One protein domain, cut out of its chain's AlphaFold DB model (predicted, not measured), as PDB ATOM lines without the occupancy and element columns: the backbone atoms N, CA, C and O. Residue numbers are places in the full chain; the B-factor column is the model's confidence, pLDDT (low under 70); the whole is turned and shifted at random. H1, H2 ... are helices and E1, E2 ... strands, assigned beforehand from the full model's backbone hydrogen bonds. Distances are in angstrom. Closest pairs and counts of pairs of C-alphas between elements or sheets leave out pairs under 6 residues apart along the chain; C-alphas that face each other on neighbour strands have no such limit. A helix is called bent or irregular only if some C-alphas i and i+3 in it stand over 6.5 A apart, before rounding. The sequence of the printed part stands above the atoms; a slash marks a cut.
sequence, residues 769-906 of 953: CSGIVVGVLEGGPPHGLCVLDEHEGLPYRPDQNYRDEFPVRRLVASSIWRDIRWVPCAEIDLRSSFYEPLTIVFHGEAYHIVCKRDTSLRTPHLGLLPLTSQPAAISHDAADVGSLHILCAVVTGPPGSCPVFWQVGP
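AT A GLANCE: This is residues 769 to 906 of the 953 residues of an uncharacterized protein of Gloeophyllum trabeum (strain ATCC 11539 / FP-39264 / Madison 617) (UniProt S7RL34). The model is a small sandwich of two strongly twisted sheets face to face, one of six strands, E4, E5, E6, E7, E8 and E9, and one of four, E2, E1, E3 and E10, with the strands of the one crossed at 60 degrees to those of the other. At one edge the sandwich draws in where E2 comes near E8, and three short helices sit at its margins: H1 between the two sheets near the start of E4, H2 and H3 at the larger sheet, away from the smaller one. The printed part has 138 residues, with the elements in the order E1 E2 E3 H1 E4 E5 E6 E7 E8 H2 H3 E9 E10; its class is mostly strand. The larger sheet is branched and its neighbours are antiparallel; the smaller runs E2 E1 E3 E10, all antiparallel. The whole is compact, with a radius of gyration of the C-alphas of 15.2 A, and rounded, spanning 38 by 37 by 33 A.

HOW THE PARTS SIT: In the branched sheet E7, residues 845 to 852, has E6, residues 839 to 842, and E9, residues 884 to 890, on one side and E8, residues 861 to 866, on the other side. E6, E7 and E8 form a meander, each strand the antiparallel neighbour of the one before; N 840 and O 847 are 2.7 A apart, and N 848 and O 865 are 2.6 A apart, within hydrogen-bond range. The pairing of E7 is staggered: it pairs with E6 over its residues 845 to 848, with E8 over 847 to 852 and with its antiparallel neighbour E9 over 850 to 852, where N 851 and O 885 are within hydrogen-bond range at 2.7 A. E9 has E4, residues 820 to 824, on one side, with N 886 and O 823 at 2.6 A, and E5, residues 835 to 837, with E7 on the other side; N 889 and O 836 are 2.6 A apart. E5 runs on into E6 at 13 degrees. In the second sheet E1, residues 769 to 776, forms a hairpin with E2, residues 785 to 789, with N 786 and O 775 at 2.7 A. E1 also pairs with E3, residues 808 to 813, through N 774 and O 809 at 2.8 A. E3 pairs with E10, residues 900 to 905, through N 810 and O 903 at 2.7 A. Between the sheets, the closest C-alphas of E2 and E8 are those of Val 787 and Gly 863, 5.7 A. H1, residues 816 to 819, only grazes both sheets; its closest C-alphas to E9 are those of Asp 819 and Val 890, 5.0 A. H3, residues 878 to 883, only grazes the branched sheet, and H2, residues 871 to 874, only just does, with 5 pairs of C-alphas within 10 A; H2 and H3 are near each other. H1 and H2 are too short for an O i to N i+4 pair, and H3 has 0 of 2 within range and 1 of 3 O i to N i+3 pairs.

IN THESE COORDINATES: E1 begins at C-alpha 769 (40.143, -13.308, 31.200), bends by 52 degrees at residue 772 and is 18.8 A long. E7 measures 21.0 A, E9 18.3 A, E3 16.4 A, E8 16.0 A and E10 15.7 A. H3 is irregular: C-alphas 879 and 882 are 7.2 A apart. E10 ends at C-alpha 905 (48.956, -8.687, 24.064).

THE WHOLE: The C-alphas of Gly 779 and Pro 894 are the two farthest apart, at 42.6 A. The printed part has no cut, and the link from E2 to E3, residues 790 to 807, is long. The mean pLDDT of the printed part is 81.6; it is under 70 in 27 residues, among them residues 791 to 798 and residues 871 to 879.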
ATOM      1  N   CYS A 769      39.861 -12.522  32.419       83.56
ATOM      2  CA  CYS A 769      40.143 -13.308  31.200       83.56
ATOM      3  C   CYS A 769      39.319 -14.607  31.205       83.56
ATOM      4  O   CYS A 769      39.247 -15.313  32.212       83.56
ATOM      5  N   SER A 770      38.676 -14.829  29.998       85.25
ATOM      6  CA  SER A 770      37.769 -16.010  29.925       85.25
ATOM      7  C   SER A 770      38.569 -17.294  29.716       85.25
ATOM      8  O   SER A 770      38.043 -18.386  29.936       85.25
ATOM      9  N   GLY A 771      39.923 -17.058  29.421       87.06
ATOM     10  CA  GLY A 771      40.698 -18.277  29.115       87.06
ATOM     11  C   GLY A 771      40.651 -18.616  27.618       87.06
ATOM     12  O   GLY A 771      41.344 -19.537  27.181       87.06
ATOM     13  N   ILE A 772      39.800 -17.895  26.842       90.31
ATOM     14  CA  ILE A 772      39.713 -18.175  25.394       90.31
ATOM     15  C   ILE A 772      40.741 -17.281  24.680       90.31
ATOM     16  O   ILE A 772      40.733 -16.056  24.822       90.31
ATOM     17  N   VAL A 773      41.644 -18.026  23.988       91.38
ATOM     18  CA  VAL A 773      42.707 -17.295  23.266       91.38
ATOM     19  C   VAL A 773      42.655 -17.671  21.780       91.38
ATOM     20  O   VAL A 773      42.415 -18.826  21.420       91.38
ATOM     21  N   VAL A 774      42.823 -16.541  21.010       93.44
ATOM     22  CA  VAL A 774      42.868 -16.798  19.560       93.44
ATOM     23  C   VAL A 774      44.250 -16.379  19.043       93.44
ATOM     24  O   VAL A 774      44.759 -15.306  19.373       93.44
ATOM     25  N   GLY A 775      44.917 -17.387  18.424       93.38
ATOM     26  CA  GLY A 775      46.234 -17.037  17.845       93.38
ATOM     27  C   GLY A 775      46.684 -18.106  16.843       93.38
ATOM     28  O   GLY A 775      45.919 -18.997  16.467       93.38
ATOM     29  N   VAL A 776      47.961 -17.824  16.231       94.06
ATOM     30  CA  VAL A 776      48.543 -18.794  15.270       94.06
ATOM     31  C   VAL A 776      49.684 -19.548  15.968       94.06
ATOM     32  O   VAL A 776      50.648 -18.949  16.451       94.06
ATOM     33  N   LEU A 777      49.550 -20.893  16.031       92.56
ATOM     34  CA  LEU A 777      50.527 -21.700  16.795       92.56
ATOM     35  C   LEU A 777      51.803 -21.894  15.970       92.56
ATOM     36  O   LEU A 777      51.767 -21.932  14.739       92.56
ATOM     37  N   GLU A 778      53.003 -21.953  16.739       92.38
ATOM     38  CA  GLU A 778      54.277 -22.301  16.075       92.38
ATOM     39  C   GLU A 778      54.287 -23.774  15.656       92.38
ATOM     40  O   GLU A 778      53.965 -24.666  16.442       92.38
ATOM     41  N   GLY A 779      54.239 -24.055  14.318       89.31
ATOM     42  CA  GLY A 779      54.273 -25.465  13.861       89.31
ATOM     43  C   GLY A 779      52.932 -25.896  13.266       89.31
ATOM     44  O   GLY A 779      52.799 -27.045  12.840       89.31
ATOM     45  N   GLY A 780      51.867 -24.966  13.439       88.75
ATOM     46  CA  GLY A 780      50.563 -25.299  12.825       88.75
ATOM     47  C   GLY A 780      50.510 -24.864  11.354       88.75
ATOM     48  O   GLY A 780      51.527 -24.511  10.754       88.75
ATOM     49  N   PRO A 781      49.513 -25.271  10.560       85.00
ATOM     50  CA  PRO A 781      49.387 -24.878   9.150       85.00
ATOM     51  C   PRO A 781      49.571 -23.356   8.968       85.00
ATOM     52  O   PRO A 781      49.308 -22.572   9.883       85.00
ATOM     53  N   PRO A 782      50.491 -23.009   7.874       72.12
ATOM     54  CA  PRO A 782      50.824 -21.619   7.524       72.12
ATOM     55  C   PRO A 782      49.561 -20.771   7.299       72.12
ATOM     56  O   PRO A 782      48.614 -21.209   6.640       72.12
ATOM     57  N   HIS A 783      48.882 -20.327   8.548       74.81
ATOM     58  CA  HIS A 783      47.711 -19.423   8.571       74.81
ATOM     59  C   HIS A 783      46.548 -20.066   9.329       74.81
ATOM     60  O   HIS A 783      45.399 -19.646   9.173       74.81
ATOM     61  N   GLY A 784      47.010 -21.104  10.088       85.38
ATOM     62  CA  GLY A 784      45.839 -21.772  10.708       85.38
ATOM     63  C   GLY A 784      45.485 -21.103  12.040       85.38
ATOM     64  O   GLY A 784      46.256 -21.160  13.002       85.38
ATOM     65  N   LEU A 785      44.697 -20.047  11.938       91.31
ATOM     66  CA  LEU A 785      44.124 -19.467  13.169       91.31
ATOM     67  C   LEU A 785      43.474 -20.550  14.043       91.31
ATOM     68  O   LEU A 785      42.762 -21.427  13.549       91.31
ATOM     69  N   CYS A 786      43.946 -20.516  15.307       92.00
ATOM     70  CA  CYS A 786      43.357 -21.539  16.210       92.00
ATOM     71  C   CYS A 786      42.756 -20.852  17.441       92.00
ATOM     72  O   CYS A 786      43.143 -19.739  17.803       92.00
ATOM     73  N   VAL A 787      41.678 -21.482  17.907       91.75
ATOM     74  CA  VAL A 787      41.069 -21.030  19.177       91.75
ATOM     75  C   VAL A 787      41.367 -22.081  20.255       91.75
ATOM     76  O   VAL A 787      41.110 -23.274  20.075       91.75
ATOM     77  N   LEU A 788      42.032 -21.519  21.287       89.38
ATOM     78  CA  LEU A 788      42.412 -22.490  22.336       89.38
ATOM     79  C   LEU A 788      41.825 -22.068  23.685       89.38
ATOM     80  O   LEU A 788      41.481 -20.902  23.894       89.38
ATOM     81  N   ASP A 789      41.637 -23.107  24.452       86.31
ATOM     82  CA  ASP A 789      41.270 -22.856  25.861       86.31
ATOM     83  C   ASP A 789      42.535 -22.869  26.737       86.31
ATOM     84  O   ASP A 789      43.055 -23.929  27.090       86.31
ATOM     85  N   GLU A 790      43.116 -21.704  26.984       81.81
ATOM     86  CA  GLU A 790      44.380 -21.670  27.762       81.81
ATOM     87  C   GLU A 790      44.136 -21.051  29.142       81.81
ATOM     88  O   GLU A 790      43.791 -19.874  29.266       81.81
ATOM     89  N   HIS A 791      43.475 -21.994  30.026       67.06
ATOM     90  CA  HIS A 791      43.177 -21.497  31.392       67.06
ATOM     91  C   HIS A 791      44.453 -21.486  32.237       67.06
ATOM     92  O   HIS A 791      45.336 -22.333  32.073       67.06
ATOM     93  N   GLU A 792      44.883 -20.224  32.918       53.03
ATOM     94  CA  GLU A 792      45.037 -19.998  34.377       53.03
ATOM     95  C   GLU A 792      45.695 -18.635  34.615       53.03
ATOM     96  O   GLU A 792      46.714 -18.300  34.007       53.03
ATOM     97  N   GLY A 793      44.754 -17.577  35.277       54.75
ATOM     98  CA  GLY A 793      44.937 -16.514  36.296       54.75
ATOM     99  C   GLY A 793      46.050 -15.533  35.903       54.75
ATOM    100  O   GLY A 793      47.046 -15.913  35.284       54.75
ATOM    101  N   LEU A 794      45.503 -14.544  35.056       40.97
ATOM    102  CA  LEU A 794      46.407 -13.381  34.893       40.97
ATOM    103  C   LEU A 794      47.431 -13.308  36.036       40.97
ATOM    104  O   LEU A 794      47.104 -13.550  37.200       40.97
ATOM    105  N   PRO A 795      48.601 -13.108  35.690       50.81
ATOM    106  CA  PRO A 795      49.296 -12.854  34.408       50.81
ATOM    107  C   PRO A 795      50.070 -14.084  33.931       50.81
ATOM    108  O   PRO A 795      51.061 -14.488  34.546       50.81
ATOM    109  N   TYR A 796      49.534 -15.221  33.401       57.84
ATOM    110  CA  TYR A 796      50.445 -16.318  33.006       57.84
ATOM    111  C   TYR A 796      50.500 -16.405  31.478       57.84
ATOM    112  O   TYR A 796      49.581 -15.973  30.778       57.84
ATOM    113  N   ARG A 797      51.682 -16.836  30.958       61.06
ATOM    114  CA  ARG A 797      52.130 -17.134  29.586       61.06
ATOM    115  C   ARG A 797      51.379 -18.345  29.009       61.06
ATOM    116  O   ARG A 797      51.123 -19.328  29.708       61.06
ATOM    117  N   PRO A 798      50.718 -18.108  27.889       65.44
ATOM    118  CA  PRO A 798      50.086 -19.260  27.230       65.44
ATOM    119  C   PRO A 798      51.041 -20.460  27.134       65.44
ATOM    120  O   PRO A 798      52.263 -20.295  27.092       65.44
ATOM    121  N   ASP A 799      50.638 -21.617  27.493       72.75
ATOM    122  CA  ASP A 799      51.435 -22.868  27.457       72.75
ATOM    123  C   ASP A 799      51.919 -23.179  26.038       72.75
ATOM    124  O   ASP A 799      52.958 -23.823  25.873       72.75
ATOM    125  N   GLN A 800      51.185 -22.464  25.134       83.88
ATOM    126  CA  GLN A 800      51.575 -22.818  23.751       83.88
ATOM    127  C   GLN A 800      52.397 -21.684  23.127       83.88
ATOM    128  O   GLN A 800      52.392 -20.550  23.611       83.88
ATOM    129  N   ASN A 801      53.290 -22.072  22.194       88.12
ATOM    130  CA  ASN A 801      54.103 -21.065  21.472       88.12
ATOM    131  C   ASN A 801      53.352 -20.531  20.245       88.12
ATOM    132  O   ASN A 801      52.854 -21.296  19.417       88.12
ATOM    133  N   TYR A 802      53.131 -19.180  20.311       89.81
ATOM    134  CA  TYR A 802      52.420 -18.558  19.168       89.81
ATOM    135  C   TYR A 802      53.435 -17.864  18.254       89.81
ATOM    136  O   TYR A 802      54.545 -17.525  18.673       89.81
ATOM    137  N   ARG A 803      53.164 -17.823  16.943       89.44
ATOM    138  CA  ARG A 803      54.078 -17.138  16.012       89.44
ATOM    139  C   ARG A 803      54.113 -15.637  16.324       89.44
ATOM    140  O   ARG A 803      53.080 -15.008  16.562       89.44
ATOM    141  N   ASP A 804      55.281 -15.160  16.342       87.88
ATOM    142  CA  ASP A 804      55.514 -13.753  16.754       87.88
ATOM    143  C   ASP A 804      54.912 -12.779  15.736       87.88
ATOM    144  O   ASP A 804      54.613 -11.635  16.086       87.88
ATOM    145  N   GLU A 805      54.683 -13.391  14.497       90.12
ATOM    146  CA  GLU A 805      54.200 -12.479  13.431       90.12
ATOM    147  C   GLU A 805      52.712 -12.159  13.606       90.12
ATOM    148  O   GLU A 805      52.234 -11.156  13.071       90.12
ATOM    149  N   PHE A 806      52.100 -12.996  14.523       88.31
ATOM    150  CA  PHE A 806      50.649 -12.775  14.661       88.31
ATOM    151  C   PHE A 806      50.324 -12.564  16.145       88.31
ATOM    152  O   PHE A 806      50.743 -13.336  17.009       88.31
ATOM    153  N   PRO A 807      49.637 -11.424  16.452       87.44
ATOM    154  CA  PRO A 807      49.330 -11.145  17.862       87.44
ATOM    155  C   PRO A 807      48.278 -12.121  18.421       87.44
ATOM    156  O   PRO A 807      47.388 -12.576  17.697       87.44
ATOM    157  N   VAL A 808      48.590 -12.505  19.667       89.69
ATOM    158  CA  VAL A 808      47.612 -13.359  20.378       89.69
ATOM    159  C   VAL A 808      46.509 -12.465  20.968       89.69
ATOM    160  O   VAL A 808      46.773 -11.369  21.466       89.69
ATOM    161  N   ARG A 809      45.288 -12.921  20.778       92.00
ATOM    162  CA  ARG A 809      44.155 -12.144  21.327       92.00
ATOM    163  C   ARG A 809      43.470 -12.942  22.444       92.00
ATOM    164  O   ARG A 809      43.164 -14.125  22.289       92.00
ATOM    165  N   ARG A 810      43.307 -12.200  23.531       91.19
ATOM    166  CA  ARG A 810      42.624 -12.844  24.673       91.19
ATOM    167  C   ARG A 810      41.244 -12.216  24.897       91.19
ATOM    168  O   ARG A 810      41.075 -10.997  24.819       91.19
ATOM    169  N   LEU A 811      40.358 -13.151  25.186       92.12
ATOM    170  CA  LEU A 811      38.990 -12.637  25.400       92.12
ATOM    171  C   LEU A 811      38.829 -12.232  26.872       92.12
ATOM    172  O   LEU A 811      39.077 -13.025  27.782       92.12
ATOM    173  N   VAL A 812      38.503 -10.934  27.054       90.12
ATOM    174  CA  VAL A 812      38.311 -10.417  28.427       90.12
ATOM    175  C   VAL A 812      36.865  -9.932  28.585       90.12
ATOM    176  O   VAL A 812      36.258  -9.411  27.645       90.12
ATOM    177  N   ALA A 813      36.309 -10.273  29.802       89.19
ATOM    178  CA  ALA A 813      34.930  -9.826  30.088       89.19
ATOM    179  C   ALA A 813      34.866  -9.267  31.511       89.19
ATOM    180  O   ALA A 813      35.699  -9.589  32.362       89.19
ATOM    181  N   SER A 814      33.955  -8.329  31.680       86.00
ATOM    182  CA  SER A 814      33.758  -7.801  33.052       86.00
ATOM    183  C   SER A 814      33.372  -8.919  34.025       86.00
ATOM    184  O   SER A 814      33.868  -8.945  35.153       86.00
ATOM    185  N   SER A 815      32.541  -9.775  33.532       84.69
ATOM    186  CA  SER A 815      32.170 -10.994  34.280       84.69
ATOM    187  C   SER A 815      31.901 -12.130  33.281       84.69
ATOM    188  O   SER A 815      30.962 -12.073  32.483       84.69
ATOM    189  N   ILE A 816      32.759 -13.055  33.290       82.69
ATOM    190  CA  ILE A 816      32.661 -14.170  32.318       82.69
ATOM    191  C   ILE A 816      31.327 -14.907  32.500       82.69
ATOM    192  O   ILE A 816      30.755 -15.397  31.524       82.69
ATOM    193  N   TRP A 817      30.790 -14.869  33.677       80.88
ATOM    194  CA  TRP A 817      29.555 -15.650  33.930       80.88
ATOM    195  C   TRP A 817      28.320 -14.834  33.533       80.88
ATOM    196  O   TRP A 817      27.287 -15.414  33.192       80.88
ATOM    197  N   ARG A 818      28.532 -13.636  33.415       83.50
ATOM    198  CA  ARG A 818      27.368 -12.774  33.105       83.50
ATOM    199  C   ARG A 818      27.383 -12.340  31.641       83.50
ATOM    200  O   ARG A 818      26.325 -12.269  31.012       83.50
ATOM    201  N   ASP A 819      28.568 -12.214  31.132       87.00
ATOM    202  CA  ASP A 819      28.619 -11.380  29.904       87.00
ATOM    203  C   ASP A 819      28.825 -12.278  28.679       87.00
ATOM    204  O   ASP A 819      28.655 -11.821  27.547       87.00
ATOM    205  N   ILE A 820      29.089 -13.550  28.894       91.25
ATOM    206  CA  ILE A 820      29.336 -14.353  27.678       91.25
ATOM    207  C   ILE A 820      28.581 -15.677  27.819       91.25
ATOM    208  O   ILE A 820      28.422 -16.207  28.921       91.25
ATOM    209  N   ARG A 821      28.037 -16.193  26.613       92.44
ATOM    210  CA  ARG A 821      27.303 -17.469  26.640       92.44
ATOM    211  C   ARG A 821      27.575 -18.243  25.346       92.44
ATOM    212  O   ARG A 821      27.816 -17.654  24.290       92.44
ATOM    213  N   TRP A 822      27.540 -19.621  25.607       92.69
ATOM    214  CA  TRP A 822      27.473 -20.450  24.385       92.69
ATOM    215  C   TRP A 822      26.026 -20.567  23.882       92.69
ATOM    216  O   TRP A 822      25.121 -20.955  24.623       92.69
ATOM    217  N   VAL A 823      25.839 -20.103  22.590       91.88
ATOM    218  CA  VAL A 823      24.462 -20.141  22.041       91.88
ATOM    219  C   VAL A 823      24.418 -21.112  20.851       91.88
ATOM    220  O   VAL A 823      25.247 -21.045  19.939       91.88
ATOM    221  N   PRO A 824      23.416 -21.999  20.994       89.94
ATOM    222  CA  PRO A 824      23.277 -22.913  19.847       89.94
ATOM    223  C   PRO A 824      23.080 -22.141  18.530       89.94
ATOM    224  O   PRO A 824      22.356 -21.144  18.481       89.94
ATOM    225  N   CYS A 825      23.815 -22.605  17.568       89.38
ATOM    226  CA  CYS A 825      23.786 -21.900  16.264       89.38
ATOM    227  C   CYS A 825      22.360 -21.821  15.726       89.38
ATOM    228  O   CYS A 825      21.997 -20.821  15.103       89.38
ATOM    229  N   ALA A 826      21.538 -22.841  16.019       86.56
ATOM    230  CA  ALA A 826      20.146 -22.849  15.504       86.56
ATOM    231  C   ALA A 826      19.304 -21.757  16.169       86.56
ATOM    232  O   ALA A 826      18.268 -21.365  15.627       86.56
ATOM    233  N   GLU A 827      19.830 -21.273  17.283       85.62
ATOM    234  CA  GLU A 827      18.993 -20.312  18.045       85.62
ATOM    235  C   GLU A 827      19.505 -18.880  17.870       85.62
ATOM    236  O   GLU A 827      18.933 -17.947  18.438       85.62
ATOM    237  N   ILE A 828      20.566 -18.779  17.138       86.81
ATOM    238  CA  ILE A 828      21.108 -17.408  16.988       86.81
ATOM    239  C   ILE A 828      20.278 -16.656  15.943       86.81
ATOM    240  O   ILE A 828      20.145 -17.086  14.795       86.81
ATOM    241  N   ASP A 829      19.125 -16.147  16.400       79.50
ATOM    242  CA  ASP A 829      18.369 -15.280  15.468       79.50
ATOM    243  C   ASP A 829      18.980 -13.866  15.464       79.50
ATOM    244  O   ASP A 829      19.085 -13.211  16.503       79.50
ATOM    245  N   LEU A 830      19.788 -13.512  14.528       61.12
ATOM    246  CA  LEU A 830      20.587 -12.270  14.377       61.12
ATOM    247  C   LEU A 830      19.704 -11.034  14.561       61.12
ATOM    248  O   LEU A 830      20.198  -9.989  14.993       61.12
ATOM    249  N   ARG A 831      18.368 -11.189  14.847       56.41
ATOM    250  CA  ARG A 831      17.604  -9.922  14.873       56.41
ATOM    251  C   ARG A 831      16.850  -9.797  16.198       56.41
ATOM    252  O   ARG A 831      16.616  -8.679  16.663       56.41
ATOM    253  N   SER A 832      17.005 -10.822  17.115       57.62
ATOM    254  CA  SER A 832      16.109 -10.690  18.296       57.62
ATOM    255  C   SER A 832      16.809 -11.267  19.526       57.62
ATOM    256  O   SER A 832      16.230 -11.282  20.615       57.62
ATOM    257  N   SER A 833      18.198 -11.149  19.523       66.94
ATOM    258  CA  SER A 833      18.724 -12.042  20.593       66.94
ATOM    259  C   SER A 833      19.652 -11.235  21.507       66.94
ATOM    260  O   SER A 833      20.056 -10.117  21.180       66.94
ATOM    261  N   PHE A 834      19.336 -11.139  22.764       87.81
ATOM    262  CA  PHE A 834      20.182 -10.706  23.895       87.81
ATOM    263  C   PHE A 834      21.644 -11.109  23.689       87.81
ATOM    264  O   PHE A 834      22.512 -10.712  24.470       87.81
ATOM    265  N   TYR A 835      21.807 -11.802  22.495       90.88
ATOM    266  CA  TYR A 835      23.169 -12.347  22.389       90.88
ATOM    267  C   TYR A 835      23.781 -11.897  21.059       90.88
ATOM    268  O   TYR A 835      23.139 -11.949  20.007       90.88
ATOM    269  N   GLU A 836      24.953 -11.329  21.219       91.69
ATOM    270  CA  GLU A 836      25.694 -10.920  20.014       91.69
ATOM    271  C   GLU A 836      26.938 -11.807  19.828       91.69
ATOM    272  O   GLU A 836      27.780 -11.924  20.720       91.69
ATOM    273  N   PRO A 837      26.938 -12.448  18.588       93.50
ATOM    274  CA  PRO A 837      28.092 -13.335  18.369       93.50
ATOM    275  C   PRO A 837      29.420 -12.560  18.412       93.50
ATOM    276  O   PRO A 837      29.517 -11.439  17.907       93.50
ATOM    277  N   LEU A 838      30.358 -13.218  19.129       93.62
ATOM    278  CA  LEU A 838      31.695 -12.591  19.163       93.62
ATOM    279  C   LEU A 838      32.461 -12.932  17.881       93.62
ATOM    280  O   LEU A 838      32.500 -14.086  17.448       93.62
ATOM    281  N   THR A 839      32.920 -11.755  17.230       93.44
ATOM    282  CA  THR A 839      33.576 -11.959  15.920       93.44
ATOM    283  C   THR A 839      35.043 -11.513  16.014       93.44
ATOM    284  O   THR A 839      35.391 -10.625  16.794       93.44
ATOM    285  N   ILE A 840      35.831 -12.385  15.406       93.44
ATOM    286  CA  ILE A 840      37.248 -11.976  15.288       93.44
ATOM    287  C   ILE A 840      37.610 -11.799  13.811       93.44
ATOM    288  O   ILE A 840      37.163 -12.555  12.945       93.44
ATOM    289  N   VAL A 841      38.272 -10.636  13.569       92.88
ATOM    290  CA  VAL A 841      38.691 -10.388  12.170       92.88
ATOM    291  C   VAL A 841      40.189 -10.702  12.036       92.88
ATOM    292  O   VAL A 841      41.016 -10.223  12.815       92.88
ATOM    293  N   PHE A 842      40.465 -11.619  11.192       91.06
ATOM    294  CA  PHE A 842      41.870 -11.997  10.949       91.06
ATOM    295  C   PHE A 842      42.144 -12.048   9.445       91.06
ATOM    296  O   PHE A 842      41.465 -12.749   8.693       91.06
ATOM    297  N   HIS A 843      43.125 -11.130   8.938       90.50
ATOM    298  CA  HIS A 843      43.519 -11.004   7.519       90.50
ATOM    299  C   HIS A 843      42.320 -10.651   6.640       90.50
ATOM    300  O   HIS A 843      42.127 -11.238   5.572       90.50
ATOM    301  N   GLY A 844      41.454  -9.791   7.175       91.88
ATOM    302  CA  GLY A 844      40.344  -9.277   6.331       91.88
ATOM    303  C   GLY A 844      39.122 -10.199   6.368       91.88
ATOM    304  O   GLY A 844      38.107  -9.885   5.742       91.88
ATOM    305  N   GLU A 845      39.285 -11.338   7.071       93.31
ATOM    306  CA  GLU A 845      38.121 -12.252   7.147       93.31
ATOM    307  C   GLU A 845      37.609 -12.309   8.592       93.31
ATOM    308  O   GLU A 845      38.384 -12.245   9.548       93.31
ATOM    309  N   ALA A 846      36.275 -12.397   8.711       93.75
ATOM    310  CA  ALA A 846      35.659 -12.416  10.060       93.75
ATOM    311  C   ALA A 846      35.236 -13.846  10.422       93.75
ATOM    312  O   ALA A 846      34.772 -14.610   9.572       93.75
ATOM    313  N   TYR A 847      35.560 -14.135  11.705       94.25
ATOM    314  CA  TYR A 847      35.246 -15.503  12.156       94.25
ATOM    315  C   TYR A 847      34.406 -15.424  13.436       94.25
ATOM    316  O   TYR A 847      34.569 -14.514  14.252       94.25
ATOM    317  N   HIS A 848      33.445 -16.494  13.497       94.62
ATOM    318  CA  HIS A 848      32.797 -16.703  14.805       94.62
ATOM    319  C   HIS A 848      33.544 -17.795  15.577       94.62
ATOM    320  O   HIS A 848      34.173 -18.675  14.986       94.62
ATOM    321  N   ILE A 849      33.471 -17.580  16.885       93.88
ATOM    322  CA  ILE A 849      34.070 -18.656  17.711       93.88
ATOM    323  C   ILE A 849      32.996 -19.710  18.006       93.88
ATOM    324  O   ILE A 849      31.898 -19.393  18.471       93.88
ATOM    325  N   VAL A 850      33.393 -20.974  17.672       93.81
ATOM    326  CA  VAL A 850      32.319 -21.982  17.799       93.81
ATOM    327  C   VAL A 850      32.841 -23.122  18.679       93.81
ATOM    328  O   VAL A 850      34.049 -23.275  18.874       93.81
ATOM    329  N   CYS A 851      31.891 -23.686  19.327       91.38
ATOM    330  CA  CYS A 851      32.178 -24.912  20.097       91.38
ATOM    331  C   CYS A 851      31.247 -26.042  19.652       91.38
ATOM    332  O   CYS A 851      30.034 -25.862  19.530       91.38
ATOM    333  N   LYS A 852      31.899 -27.145  19.167       88.06
ATOM    334  CA  LYS A 852      31.072 -28.305  18.769       88.06
ATOM    335  C   LYS A 852      30.997 -29.332  19.906       88.06
ATOM    336  O   LYS A 852      32.017 -29.768  20.444       88.06
ATOM    337  N   ARG A 853      29.709 -29.592  20.204       80.56
ATOM    338  CA  ARG A 853      29.495 -30.628  21.235       80.56
ATOM    339  C   ARG A 853      29.673 -32.039  20.655       80.56
ATOM    340  O   ARG A 853      29.125 -32.372  19.602       80.56
ATOM    341  N   ASP A 854      30.781 -32.623  21.038       72.62
ATOM    342  CA  ASP A 854      30.908 -34.014  20.537       72.62
ATOM    343  C   ASP A 854      30.382 -34.994  21.595       72.62
ATOM    344  O   ASP A 854      30.914 -35.087  22.703       72.62
ATOM    345  N   THR A 855      29.102 -35.482  21.373       66.81
ATOM    346  CA  THR A 855      28.498 -36.423  22.352       66.81
ATOM    347  C   THR A 855      29.405 -37.638  22.564       66.81
ATOM    348  O   THR A 855      29.362 -38.254  23.631       66.81
ATOM    349  N   SER A 856      30.347 -37.870  21.624       69.69
ATOM    350  CA  SER A 856      31.192 -39.078  21.770       69.69
ATOM    351  C   SER A 856      32.523 -38.740  22.448       69.69
ATOM    352  O   SER A 856      33.125 -39.608  23.081       69.69
ATOM    353  N   LEU A 857      32.956 -37.461  22.390       57.28
ATOM    354  CA  LEU A 857      34.278 -37.083  22.930       57.28
ATOM    355  C   LEU A 857      34.091 -36.279  24.224       57.28
ATOM    356  O   LEU A 857      33.060 -35.634  24.430       57.28
ATOM    357  N   ARG A 858      34.724 -36.770  25.244       62.38
ATOM    358  CA  ARG A 858      34.671 -36.202  26.605       62.38
ATOM    359  C   ARG A 858      35.094 -34.725  26.600       62.38
ATOM    360  O   ARG A 858      34.613 -33.944  27.423       62.38
ATOM    361  N   THR A 859      35.618 -34.125  25.281       70.06
ATOM    362  CA  THR A 859      36.034 -32.712  25.426       70.06
ATOM    363  C   THR A 859      35.504 -31.893  24.235       70.06
ATOM    364  O   THR A 859      35.536 -32.342  23.087       70.06
ATOM    365  N   PRO A 860      34.726 -30.792  24.525       77.62
ATOM    366  CA  PRO A 860      34.253 -29.900  23.460       77.62
ATOM    367  C   PRO A 860      35.413 -29.321  22.636       77.62
ATOM    368  O   PRO A 860      36.537 -29.193  23.129       77.62
ATOM    369  N   HIS A 861      35.208 -29.297  21.290       85.44
ATOM    370  CA  HIS A 861      36.252 -28.772  20.385       85.44
ATOM    371  C   HIS A 861      35.938 -27.318  20.010       85.44
ATOM    372  O   HIS A 861      34.814 -26.983  19.630       85.44
ATOM    373  N   LEU A 862      36.920 -26.468  20.333       90.50
ATOM    374  CA  LEU A 862      36.749 -25.051  19.934       90.50
ATOM    375  C   LEU A 862      37.255 -24.846  18.503       90.50
ATOM    376  O   LEU A 862      38.190 -25.514  18.057       90.50
ATOM    377  N   GLY A 863      36.479 -24.046  17.842       91.94
ATOM    378  CA  GLY A 863      36.867 -23.827  16.424       91.94
ATOM    379  C   GLY A 863      36.419 -22.430  15.968       91.94
ATOM    380  O   GLY A 863      35.968 -21.605  16.766       91.94
ATOM    381  N   LEU A 864      36.866 -22.150  14.705       92.88
ATOM    382  CA  LEU A 864      36.469 -20.861  14.095       92.88
ATOM    383  C   LEU A 864      35.578 -21.120  12.878       92.88
ATOM    384  O   LEU A 864      35.790 -22.073  12.125       92.88
ATOM    385  N   LEU A 865      34.521 -20.306  12.874       92.25
ATOM    386  CA  LEU A 865      33.572 -20.433  11.755       92.25
ATOM    387  C   LEU A 865      33.576 -19.122  10.954       92.25
ATOM    388  O   LEU A 865      33.195 -18.063  11.458       92.25
ATOM    389  N   PRO A 866      34.040 -19.191   9.614       93.00
ATOM    390  CA  PRO A 866      34.065 -17.971   8.789       93.00
ATOM    391  C   PRO A 866      32.652 -17.409   8.562       93.00
ATOM    392  O   PRO A 866      31.687 -18.163   8.414       93.00
ATOM    393  N   LEU A 867      32.584 -16.038   8.609       90.75
ATOM    394  CA  LEU A 867      31.252 -15.391   8.471       90.75
ATOM    395  C   LEU A 867      30.743 -15.555   7.040       90.75
ATOM    396  O   LEU A 867      29.531 -15.537   6.818       90.75
ATOM    397  N   THR A 868      31.655 -15.779   6.102       87.75
ATOM    398  CA  THR A 868      31.223 -15.917   4.694       87.75
ATOM    399  C   THR A 868      30.623 -17.302   4.445       87.75
ATOM    400  O   THR A 868      29.864 -17.477   3.489       87.75
ATOM    401  N   SER A 869      30.857 -18.110   5.454       80.12
ATOM    402  CA  SER A 869      30.346 -19.478   5.224       80.12
ATOM    403  C   SER A 869      28.922 -19.615   5.780       80.12
ATOM    404  O   SER A 869      28.579 -19.034   6.812       80.12
ATOM    405  N   GLN A 870      27.932 -19.741   4.845       70.19
ATOM    406  CA  GLN A 870      26.558 -20.019   5.322       70.19
ATOM    407  C   GLN A 870      26.539 -21.237   6.262       70.19
ATOM    408  O   GLN A 870      27.298 -22.192   6.086       70.19
ATOM    409  N   PRO A 871      26.089 -21.004   7.541       64.31
ATOM    410  CA  PRO A 871      25.976 -22.110   8.509       64.31
ATOM    411  C   PRO A 871      25.561 -23.421   7.830       64.31
ATOM    412  O   PRO A 871      25.956 -24.495   8.290       64.31
ATOM    413  N   ALA A 872      24.947 -23.306   6.636       61.41
ATOM    414  CA  ALA A 872      24.504 -24.535   5.939       61.41
ATOM    415  C   ALA A 872      25.686 -25.257   5.280       61.41
ATOM    416  O   ALA A 872      25.642 -26.480   5.118       61.41
ATOM    417  N   ALA A 873      26.853 -24.553   5.220       57.97
ATOM    418  CA  ALA A 873      27.985 -25.137   4.479       57.97
ATOM    419  C   ALA A 873      28.931 -25.837   5.466       57.97
ATOM    420  O   ALA A 873      29.650 -26.760   5.076       57.97
ATOM    421  N   ILE A 874      28.753 -25.726   6.833       57.34
ATOM    422  CA  ILE A 874      29.717 -26.231   7.828       57.34
ATOM    423  C   ILE A 874      29.171 -27.537   8.412       57.34
ATOM    424  O   ILE A 874      29.952 -28.410   8.795       57.34
ATOM    425  N   SER A 875      28.010 -28.114   7.772       51.47
ATOM    426  CA  SER A 875      27.704 -29.440   8.363       51.47
ATOM    427  C   SER A 875      27.321 -30.414   7.248       51.47
ATOM    428  O   SER A 875      26.418 -30.154   6.450       51.47
ATOM    429  N   HIS A 876      28.271 -30.875   6.419       50.69
ATOM    430  CA  HIS A 876      27.948 -31.975   5.475       50.69
ATOM    431  C   HIS A 876      27.215 -33.115   6.185       50.69
ATOM    432  O   HIS A 876      26.489 -33.872   5.535       50.69
ATOM    433  N   ASP A 877      26.810 -32.795   7.604       60.12
ATOM    434  CA  ASP A 877      25.957 -33.792   8.293       60.12
ATOM    435  C   ASP A 877      24.824 -33.095   9.048       60.12
ATOM    436  O   ASP A 877      25.051 -32.343   9.997       60.12
ATOM    437  N   ALA A 878      23.870 -32.508   8.376       54.88
ATOM    438  CA  ALA A 878      22.625 -31.874   8.878       54.88
ATOM    439  C   ALA A 878      22.237 -32.427  10.254       54.88
ATOM    440  O   ALA A 878      21.652 -31.700  11.061       54.88
ATOM    441  N   ALA A 879      22.788 -33.658  10.667       58.97
ATOM    442  CA  ALA A 879      22.402 -34.209  11.987       58.97
ATOM    443  C   ALA A 879      23.302 -33.648  13.097       58.97
ATOM    444  O   ALA A 879      22.885 -33.593  14.256       58.97
ATOM    445  N   ASP A 880      24.185 -32.612  12.685       70.19
ATOM    446  CA  ASP A 880      25.130 -32.191  13.744       70.19
ATOM    447  C   ASP A 880      24.990 -30.682  13.981       70.19
ATOM    448  O   ASP A 880      25.780 -30.096  14.725       70.19
ATOM    449  N   VAL A 881      24.000 -30.051  13.400       74.62
ATOM    450  CA  VAL A 881      23.917 -28.581  13.543       74.62
ATOM    451  C   VAL A 881      23.412 -28.254  14.954       74.62
ATOM    452  O   VAL A 881      23.781 -27.217  15.511       74.62
ATOM    453  N   GLY A 882      22.753 -29.248  15.588       77.81
ATOM    454  CA  GLY A 882      22.256 -28.990  16.958       77.81
ATOM    455  C   GLY A 882      23.389 -29.025  17.990       77.81
ATOM    456  O   GLY A 882      23.252 -28.434  19.063       77.81
ATOM    457  N   SER A 883      24.554 -29.421  17.517       85.88
ATOM    458  CA  SER A 883      25.644 -29.557  18.509       85.88
ATOM    459  C   SER A 883      26.624 -28.384  18.398       85.88
ATOM    460  O   SER A 883      27.498 -28.227  19.253       85.88
ATOM    461  N   LEU A 884      26.378 -27.533  17.403       89.81
ATOM    462  CA  LEU A 884      27.334 -26.426  17.216       89.81
ATOM    463  C   LEU A 884      26.847 -25.188  17.980       89.81
ATOM    464  O   LEU A 884      25.683 -24.791  17.878       89.81
ATOM    465  N   HIS A 885      27.751 -24.642  18.750       91.62
ATOM    466  CA  HIS A 885      27.406 -23.454  19.559       91.62
ATOM    467  C   HIS A 885      28.381 -22.319  19.229       91.62
ATOM    468  O   HIS A 885      29.531 -22.556  18.853       91.62
ATOM    469  N   ILE A 886      27.742 -21.107  19.255       93.12
ATOM    470  CA  ILE A 886      28.566 -19.922  18.947       93.12
ATOM    471  C   ILE A 886      28.740 -19.114  20.243       93.12
ATOM    472  O   ILE A 886      27.807 -18.970  21.036       93.12
ATOM    473  N   LEU A 887      29.935 -18.741  20.444       93.94
ATOM    474  CA  LEU A 887      30.172 -17.915  21.640       93.94
ATOM    475  C   LEU A 887      29.632 -16.496  21.426       93.94
ATOM    476  O   LEU A 887      29.975 -15.823  20.452       93.94
ATOM    477  N   CYS A 888      28.811 -16.021  22.404       93.81
ATOM    478  CA  CYS A 888      28.123 -14.728  22.201       93.81
ATOM    479  C   CYS A 888      28.307 -13.864  23.450       93.81
ATOM    480  O   CYS A 888      28.505 -14.374  24.554       93.81
ATOM    481  N   ALA A 889      28.378 -12.554  23.181       92.75
ATOM    482  CA  ALA A 889      28.303 -11.602  24.306       92.75
ATOM    483  C   ALA A 889      26.844 -11.240  24.618       92.75
ATOM    484  O   ALA A 889      25.988 -11.216  23.730       92.75
ATOM    485  N   VAL A 890      26.640 -11.041  25.940       90.62
ATOM    486  CA  VAL A 890      25.266 -10.661  26.329       90.62
ATOM    487  C   VAL A 890      25.141  -9.137  26.188       90.62
ATOM    488  O   VAL A 890      25.965  -8.375  26.701       90.62
ATOM    489  N   VAL A 891      24.105  -8.655  25.451       88.31
ATOM    490  CA  VAL A 891      23.987  -7.213  25.178       88.31
ATOM    491  C   VAL A 891      22.890  -6.649  26.094       88.31
ATOM    492  O   VAL A 891      21.727  -7.054  26.027       88.31
ATOM    493  N   THR A 892      23.270  -6.123  27.351       74.25
ATOM    494  CA  THR A 892      22.228  -5.669  28.311       74.25
ATOM    495  C   THR A 892      22.245  -4.142  28.391       74.25
ATOM    496  O   THR A 892      21.339  -3.549  28.979       74.25
ATOM    497  N   GLY A 893      22.723  -3.414  27.301       77.12
ATOM    498  CA  GLY A 893      22.735  -1.935  27.360       77.12
ATOM    499  C   GLY A 893      22.660  -1.345  25.944       77.12
ATOM    500  O   GLY A 893      22.271  -2.020  24.989       77.12
ATOM    501  N   PRO A 894      22.538   0.099  25.906       74.69
ATOM    502  CA  PRO A 894      22.471   0.759  24.597       74.69
ATOM    503  C   PRO A 894      23.532   0.209  23.625       74.69
ATOM    504  O   PRO A 894      24.532  -0.376  24.047       74.69
ATOM    505  N   PRO A 895      23.148   0.054  22.423       71.19
ATOM    506  CA  PRO A 895      24.094  -0.398  21.390       71.19
ATOM    507  C   PRO A 895      25.482   0.238  21.575       71.19
ATOM    508  O   PRO A 895      25.603   1.422  21.900       71.19
ATOM    509  N   GLY A 896      26.536  -0.664  21.947       68.75
ATOM    510  CA  GLY A 896      27.940  -0.176  22.020       68.75
ATOM    511  C   GLY A 896      28.527  -0.397  23.419       68.75
ATOM    512  O   GLY A 896      29.719  -0.159  23.622       68.75
ATOM    513  N   SER A 897      27.731  -0.941  24.384       75.69
ATOM    514  CA  SER A 897      28.296  -1.185  25.737       75.69
ATOM    515  C   SER A 897      28.584  -2.674  25.941       75.69
ATOM    516  O   SER A 897      27.999  -3.317  26.815       75.69
ATOM    517  N   CYS A 898      29.403  -3.228  25.024       76.56
ATOM    518  CA  CYS A 898      29.659  -4.672  25.187       76.56
ATOM    519  C   CYS A 898      30.737  -4.885  26.266       76.56
ATOM    520  O   CYS A 898      31.827  -4.314  26.198       76.56
ATOM    521  N   PRO A 899      30.390  -5.557  27.284       82.62
ATOM    522  CA  PRO A 899      31.331  -5.765  28.398       82.62
ATOM    523  C   PRO A 899      32.433  -6.769  28.034       82.62
ATOM    524  O   PRO A 899      33.259  -7.109  28.885       82.62
ATOM    525  N   VAL A 900      32.425  -7.095  26.712       86.56
ATOM    526  CA  VAL A 900      33.419  -8.120  26.341       86.56
ATOM    527  C   VAL A 900      34.319  -7.531  25.250       86.56
ATOM    528  O   VAL A 900      33.849  -6.885  24.311       86.56
ATOM    529  N   PHE A 901      35.646  -7.656  25.486       90.12
ATOM    530  CA  PHE A 901      36.521  -7.143  24.408       90.12
ATOM    531  C   PHE A 901      37.762  -8.030  24.294       90.12
ATOM    532  O   PHE A 901      38.008  -8.895  25.137       90.12
ATOM    533  N   TRP A 902      38.428  -7.867  23.080       90.50
ATOM    534  CA  TRP A 902      39.654  -8.660  22.842       90.50
ATOM    535  C   TRP A 902      40.887  -7.846  23.265       90.50
ATOM    536  O   TRP A 902      41.025  -6.670  22.921       90.50
ATOM    537  N   GLN A 903      41.579  -8.439  24.198       88.62
ATOM    538  CA  GLN A 903      42.882  -7.828  24.545       88.62
ATOM    539  C   GLN A 903      44.009  -8.380  23.662       88.62
ATOM    540  O   GLN A 903      44.165  -9.594  23.508       88.62
ATOM    541  N   VAL A 904      44.705  -7.374  23.002       88.25
ATOM    542  CA  VAL A 904      45.801  -7.805  22.099       88.25
ATOM    543  C   VAL A 904      47.133  -7.656  22.845       88.25
ATOM    544  O   VAL A 904      47.429  -6.608  23.424       88.25
ATOM    545  N   GLY A 905      47.687  -8.832  23.317       73.19
ATOM    546  CA  GLY A 905      48.956  -8.687  24.064       73.19
ATOM    547  C   GLY A 905      50.168  -8.970  23.164       73.19
ATOM    548  O   GLY A 905      50.048  -9.598  22.110       73.19
ATOM    549  N   PRO A 906      51.357  -8.085  23.358       60.66
ATOM    550  CA  PRO A 906      52.660  -8.455  22.787       60.66
ATOM    551  C   PRO A 906      53.176  -9.787  23.354       60.66
ATOM    552  O   PRO A 906      52.769 -10.214  24.437       60.66
TER     553      PRO A 906